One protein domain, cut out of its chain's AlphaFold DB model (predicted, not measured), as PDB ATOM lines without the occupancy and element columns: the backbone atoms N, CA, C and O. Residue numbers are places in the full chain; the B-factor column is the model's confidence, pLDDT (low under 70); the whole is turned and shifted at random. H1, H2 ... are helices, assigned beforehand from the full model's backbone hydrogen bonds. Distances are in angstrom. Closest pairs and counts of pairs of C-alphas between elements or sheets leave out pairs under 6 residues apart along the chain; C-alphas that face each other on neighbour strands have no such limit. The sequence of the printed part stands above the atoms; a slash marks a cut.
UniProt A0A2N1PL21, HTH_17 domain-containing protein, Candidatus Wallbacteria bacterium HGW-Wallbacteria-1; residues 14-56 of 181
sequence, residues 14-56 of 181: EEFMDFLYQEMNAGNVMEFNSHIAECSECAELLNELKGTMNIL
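What this domain is: This is residues 14 to 56 of the 181 residues of the protein "HTH_17 domain-containing protein" of Candidatus Wallbacteria bacterium HGW-Wallbacteria-1 (UniProt A0A2N1PL21). H2 and H3 make an open V, meeting near residues 36 to 43, and the short helix H1 sits between its arms, near both. The 43 printed residues have three named helices, H1, H2 and H3 in chain order, and no named strand: all helix. The whole is compact, with a radius of gyration of the C-alphas of 10.4 A and spans of 30 by 23 by 14 A.

Where its parts are: H1, residues 14 to 20, begins at C-alpha (43.351, -4.636, -28.420). H2, residues 26 to 38, is 18.8 A long. H3, residues 40 to 56, is 24.8 A long and ends at C-alpha (31.444, -16.883, -17.206).

How they stand to each other: H1 is close to H2 but not clearly touching, about perpendicular at 85 degrees; the closest C-alphas, of Phe 19 and Val 29, are 7.0 A apart. H1 is likewise close to H3 but not clearly touching, at a steep tilt of 59 degrees, the same way; the closest C-alphas, of Phe 16 and Leu 46, are 7.4 A apart. H2 and H3 only just touch, with 3 pairs of C-alphas within 8 A, and touch only at the corner; the closest are Ile 36 and Ala 43, 5.2 A. Their tilt of 67 degrees, opposite ways, is steep, only just short of about perpendicular. In H1, H2 and H3 every O i to N i+4 pair is within hydrogen-bond range.

The domain as a whole: The C-alphas farthest apart, of Gly 27 and Ile 55, are 29.7 A apart. The printed part has no cut, and both links are tight. Residues 53 to 56 have pLDDT under 70.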
ATOM      1  N   GLU A  14      42.224  -3.696 -28.349       86.56
ATOM      2  CA  GLU A  14      43.351  -4.636 -28.420       86.56
ATOM      3  C   GLU A  14      44.231  -4.551 -27.162       86.56
ATOM      4  O   GLU A  14      44.493  -5.566 -26.523       86.56
ATOM      5  N   GLU A  15      44.571  -3.341 -26.707       86.06
ATOM      6  CA  GLU A  15      45.350  -3.142 -25.478       86.06
ATOM      7  C   GLU A  15      44.585  -3.576 -24.218       86.06
ATOM      8  O   GLU A  15      45.179  -4.114 -23.281       86.06
ATOM      9  N   PHE A  16      43.262  -3.387 -24.179       86.81
ATOM     10  CA  PHE A  16      42.438  -3.914 -23.086       86.81
ATOM     11  C   PHE A  16      42.476  -5.443 -23.035       86.81
ATOM     12  O   PHE A  16      42.575  -6.014 -21.946       86.81
ATOM     13  N   MET A  17      42.425  -6.107 -24.188       87.50
ATOM     14  CA  MET A  17      42.495  -7.565 -24.266       87.50
ATOM     15  C   MET A  17      43.882  -8.076 -23.878       87.50
ATOM     16  O   MET A  17      43.971  -8.950 -23.016       87.50
ATOM     17  N   ASP A  18      44.953  -7.472 -24.392       89.31
ATOM     18  CA  ASP A  18      46.332  -7.809 -24.013       89.31
ATOM     19  C   ASP A  18      46.554  -7.674 -22.500       89.31
ATOM     20  O   ASP A  18      47.232  -8.493 -21.874       89.31
ATOM     21  N   PHE A  19      45.957  -6.652 -21.879       88.38
ATOM     22  CA  PHE A  19      46.007  -6.467 -20.432       88.38
ATOM     23  C   PHE A  19      45.225  -7.553 -19.676       88.38
ATOM     24  O   PHE A  19      45.729  -8.105 -18.695       88.38
ATOM     25  N   LEU A  20      44.007  -7.885 -20.117       85.25
ATOM     26  CA  LEU A  20      43.163  -8.901 -19.475       85.25
ATOM     27  C   LEU A  20      43.753 -10.314 -19.590       85.25
ATOM     28  O   LEU A  20      43.699 -11.072 -18.620       85.25
ATOM     29  N   TYR A  21      44.362 -10.648 -20.729       87.56
ATOM     30  CA  TYR A  21      45.037 -11.930 -20.959       87.56
ATOM     31  C   TYR A  21      46.487 -11.968 -20.455       87.56
ATOM     32  O   TYR A  21      47.125 -13.015 -20.527       87.56
ATOM     33  N   GLN A  22      46.986 -10.872 -19.868       87.25
ATOM     34  CA  GLN A  22      48.357 -10.742 -19.350       87.25
ATOM     35  C   GLN A  22      49.444 -10.896 -20.433       87.25
ATOM     36  O   GLN A  22      50.576 -11.276 -20.134       87.25
ATOM     37  N   GLU A  23      49.113 -10.583 -21.685       88.94
ATOM     38  CA  GLU A  23      50.035 -10.590 -22.829       88.94
ATOM     39  C   GLU A  23      50.782  -9.251 -22.977       88.94
ATOM     40  O   GLU A  23      51.801  -9.157 -23.664       88.94
ATOM     41  N   MET A  24      50.327  -8.216 -22.265       89.00
ATOM     42  CA  MET A  24      50.962  -6.903 -22.236       89.00
ATOM     43  C   MET A  24      52.309  -6.917 -21.490       89.00
ATOM     44  O   MET A  24      52.467  -7.513 -20.423       89.00
ATOM     45  N   ASN A  25      53.303  -6.199 -22.026       90.88
ATOM     46  CA  ASN A  25      54.620  -6.091 -21.395       90.88
ATOM     47  C   ASN A  25      54.560  -5.297 -20.065       90.88
ATOM     48  O   ASN A  25      53.710  -4.429 -19.875       90.88
ATOM     49  N   ALA A  26      55.508  -5.536 -19.152       82.94
ATOM     50  CA  ALA A  26      55.496  -4.915 -17.821       82.94
ATOM     51  C   ALA A  26      55.594  -3.371 -17.820       82.94
ATOM     52  O   ALA A  26      55.097  -2.738 -16.891       82.94
ATOM     53  N   GLY A  27      56.222  -2.764 -18.834       81.06
ATOM     54  CA  GLY A  27      56.311  -1.304 -18.966       81.06
ATOM     55  C   GLY A  27      54.969  -0.686 -19.362       81.06
ATOM     56  O   GLY A  27      54.480   0.221 -18.696       81.06
ATOM     57  N   ASN A  28      54.325  -1.268 -20.368       82.81
ATOM     58  CA  ASN A  28      53.009  -0.886 -20.858       82.81
ATOM     59  C   ASN A  28      51.936  -1.126 -19.788       82.81
ATOM     60  O   ASN A  28      51.047  -0.304 -19.628       82.81
ATOM     61  N   VAL A  29      52.055  -2.188 -18.980       86.69
ATOM     62  CA  VAL A  29      51.154  -2.438 -17.840       86.69
ATOM     63  C   VAL A  29      51.206  -1.301 -16.816       86.69
ATOM     64  O   VAL A  29      50.175  -0.946 -16.245       86.69
ATOM     65  N   MET A  30      52.380  -0.719 -16.552       85.81
ATOM     66  CA  MET A  30      52.487   0.416 -15.630       85.81
ATOM     67  C   MET A  30      51.833   1.674 -16.204       85.81
ATOM     68  O   MET A  30      51.080   2.336 -15.490       85.81
ATOM     69  N   GLU A  31      52.078   1.979 -17.477       85.19
ATOM     70  CA  GLU A  31      51.475   3.131 -18.160       85.19
ATOM     71  C   GLU A  31      49.951   2.986 -18.273       85.19
ATOM     72  O   GLU A  31      49.214   3.911 -17.940       85.19
ATOM     73  N   PHE A  32      49.469   1.793 -18.621       87.38
ATOM     74  CA  PHE A  32      48.050   1.464 -18.720       87.38
ATOM     75  C   PHE A  32      47.334   1.574 -17.364       87.38
ATOM     76  O   PHE A  32      46.268   2.178 -17.270       87.38
ATOM     77  N   ASN A  33      47.940   1.075 -16.277       86.06
ATOM     78  CA  ASN A  33      47.390   1.254 -14.927       86.06
ATOM     79  C   ASN A  33      47.408   2.719 -14.475       86.06
ATOM     80  O   ASN A  33      46.471   3.159 -13.810       86.06
ATOM     81  N   SER A  34      48.454   3.474 -14.829       87.31
ATOM     82  CA  SER A  34      48.513   4.912 -14.553       87.31
ATOM     83  C   SER A  34      47.385   5.646 -15.277       87.31
ATOM     84  O   SER A  34      46.709   6.467 -14.670       87.31
ATOM     85  N   HIS A  35      47.128   5.295 -16.539       88.69
ATOM     86  CA  HIS A  35      46.033   5.861 -17.315       88.69
ATOM     87  C   HIS A  35      44.661   5.516 -16.718       88.69
ATOM     88  O   HIS A  35      43.846   6.408 -16.513       88.69
ATOM     89  N   ILE A  36      44.408   4.252 -16.363       88.69
ATOM     90  CA  ILE A  36      43.140   3.836 -15.732       88.69
ATOM     91  C   ILE A  36      42.899   4.545 -14.395       88.69
ATOM     92  O   ILE A  36      41.756   4.835 -14.050       88.69
ATOM     93  N   ALA A  37      43.954   4.831 -13.630       85.75
ATOM     94  CA  ALA A  37      43.822   5.568 -12.376       85.75
ATOM     95  C   ALA A  37      43.364   7.023 -12.588       85.75
ATOM     96  O   ALA A  37      42.772   7.613 -11.684       85.75
ATOM     97  N   GLU A  38      43.627   7.591 -13.765       85.44
ATOM     98  CA  GLU A  38      43.315   8.979 -14.114       85.44
ATOM     99  C   GLU A  38      42.067   9.115 -15.009       85.44
ATOM    100  O   GLU A  38      41.405  10.151 -14.970       85.44
ATOM    101  N   CYS A  39      41.708   8.077 -15.774       88.25
ATOM    102  CA  CYS A  39      40.594   8.074 -16.722       88.25
ATOM    103  C   CYS A  39      39.426   7.202 -16.240       88.25
ATOM    104  O   CYS A  39      39.476   5.968 -16.280       88.25
ATOM    105  N   SER A  40      38.329   7.848 -15.830       87.50
ATOM    106  CA  SER A  40      37.131   7.163 -15.327       87.50
ATOM    107  C   SER A  40      36.450   6.285 -16.376       87.50
ATOM    108  O   SER A  40      35.972   5.209 -16.038       87.50
ATOM    109  N   GLU A  41      36.438   6.706 -17.641       86.12
ATOM    110  CA  GLU A  41      35.785   5.958 -18.723       86.12
ATOM    111  C   GLU A  41      36.493   4.621 -18.985       86.12
ATOM    112  O   GLU A  41      35.859   3.571 -19.074       86.12
ATOM    113  N   CYS A  42      37.829   4.632 -19.017       88.56
ATOM    114  CA  CYS A  42      38.627   3.416 -19.165       88.56
ATOM    115  C   CYS A  42      38.531   2.500 -17.938       88.56
ATOM    116  O   CYS A  42      38.543   1.276 -18.082       88.56
ATOM    117  N   ALA A  43      38.403   3.069 -16.737       86.19
ATOM    118  CA  ALA A  43      38.178   2.298 -15.518       86.19
ATOM    119  C   ALA A  43      36.809   1.596 -15.516       86.19
ATOM    120  O   ALA A  43      36.718   0.432 -15.119       86.19
ATOM    121  N   GLU A  44      35.753   2.278 -15.965       86.62
ATOM    122  CA  GLU A  44      34.415   1.694 -16.104       86.62
ATOM    123  C   GLU A  44      34.408   0.561 -17.133       86.62
ATOM    124  O   GLU A  44      33.966  -0.543 -16.810       86.62
ATOM    125  N   LEU A  45      35.000   0.789 -18.310       86.94
ATOM    126  CA  LEU A  45      35.106  -0.224 -19.360       86.94
ATOM    127  C   LEU A  45      35.879  -1.467 -18.889       86.94
ATOM    128  O   LEU A  45      35.442  -2.596 -19.110       86.94
ATOM    129  N   LEU A  46      36.997  -1.285 -18.173       87.25
ATOM    130  CA  LEU A  46      37.750  -2.410 -17.608       87.25
ATOM    131  C   LEU A  46      36.911  -3.215 -16.609       87.25
ATOM    132  O   LEU A  46      36.994  -4.443 -16.576       87.25
ATOM    133  N   ASN A  47      36.141  -2.533 -15.761       83.00
ATOM    134  CA  ASN A  47      35.299  -3.187 -14.764       83.00
ATOM    135  C   ASN A  47      34.137  -3.945 -15.410       83.00
ATOM    136  O   ASN A  47      33.804  -5.035 -14.945       83.00
ATOM    137  N   GLU A  48      33.560  -3.421 -16.490       85.81
ATOM    138  CA  GLU A  48      32.546  -4.118 -17.284       85.81
ATOM    139  C   GLU A  48      33.120  -5.389 -17.925       85.81
ATOM    140  O   GLU A  48      32.572  -6.481 -17.743       85.81
ATOM    141  N   LEU A  49      34.279  -5.287 -18.583       83.00
ATOM    142  CA  LEU A  49      34.962  -6.433 -19.189       83.00
ATOM    143  C   LEU A  49      35.349  -7.492 -18.143       83.00
ATOM    144  O   LEU A  49      35.079  -8.677 -18.328       83.00
ATOM    145  N   LYS A  50      35.881  -7.087 -16.984       81.06
ATOM    146  CA  LYS A  50      36.146  -8.015 -15.867       81.06
ATOM    147  C   LYS A  50      34.867  -8.634 -15.304       81.06
ATOM    148  O   LYS A  50      34.857  -9.812 -14.952       81.06
ATOM    149  N   GLY A  51      33.787  -7.859 -15.217       77.81
ATOM    150  CA  GLY A  51      32.484  -8.322 -14.743       77.81
ATOM    151  C   GLY A  51      31.901  -9.412 -15.638       77.81
ATOM    152  O   GLY A  51      31.480 -10.454 -15.140       77.81
ATOM    153  N   THR A  52      31.943  -9.221 -16.958       71.50
ATOM    154  CA  THR A  52      31.498 -10.245 -17.920       71.50
ATOM    155  C   THR A  52      32.334 -11.525 -17.842       71.50
ATOM    156  O   THR A  52      31.777 -12.621 -17.912       71.50
ATOM    157  N   MET A  53      33.643 -11.413 -17.596       63.12
ATOM    158  CA  MET A  53      34.530 -12.565 -17.409       63.12
ATOM    159  C   MET A  53      34.228 -13.336 -16.111       63.12
ATOM    160  O   MET A  53      34.197 -14.565 -16.123       63.12
ATOM    161  N   ASN A  54      33.905 -12.638 -15.015       59.66
ATOM    162  CA  ASN A  54      33.482 -13.270 -13.758       59.66
ATOM    163  C   ASN A  54      32.135 -14.006 -13.883       59.66
ATOM    164  O   ASN A  54      31.957 -15.057 -13.276       59.66
ATOM    165  N   ILE A  55      31.196 -13.505 -14.695       58.56
ATOM    166  CA  ILE A  55      29.900 -14.174 -14.931       58.56
ATOM    167  C   ILE A  55      30.084 -15.515 -15.670       58.56
ATOM    168  O   ILE A  55      29.325 -16.466 -15.447       58.56
ATOM    169  N   LEU A  56      31.100 -15.627 -16.531       51.22
ATOM    170  CA  LEU A  56      31.444 -16.883 -17.206       51.22
ATOM    171  C   LEU A  56      32.073 -17.915 -16.251       51.22
ATOM    172  O   LEU A  56      31.850 -19.112 -16.439       51.22
TER     173      LEU A  56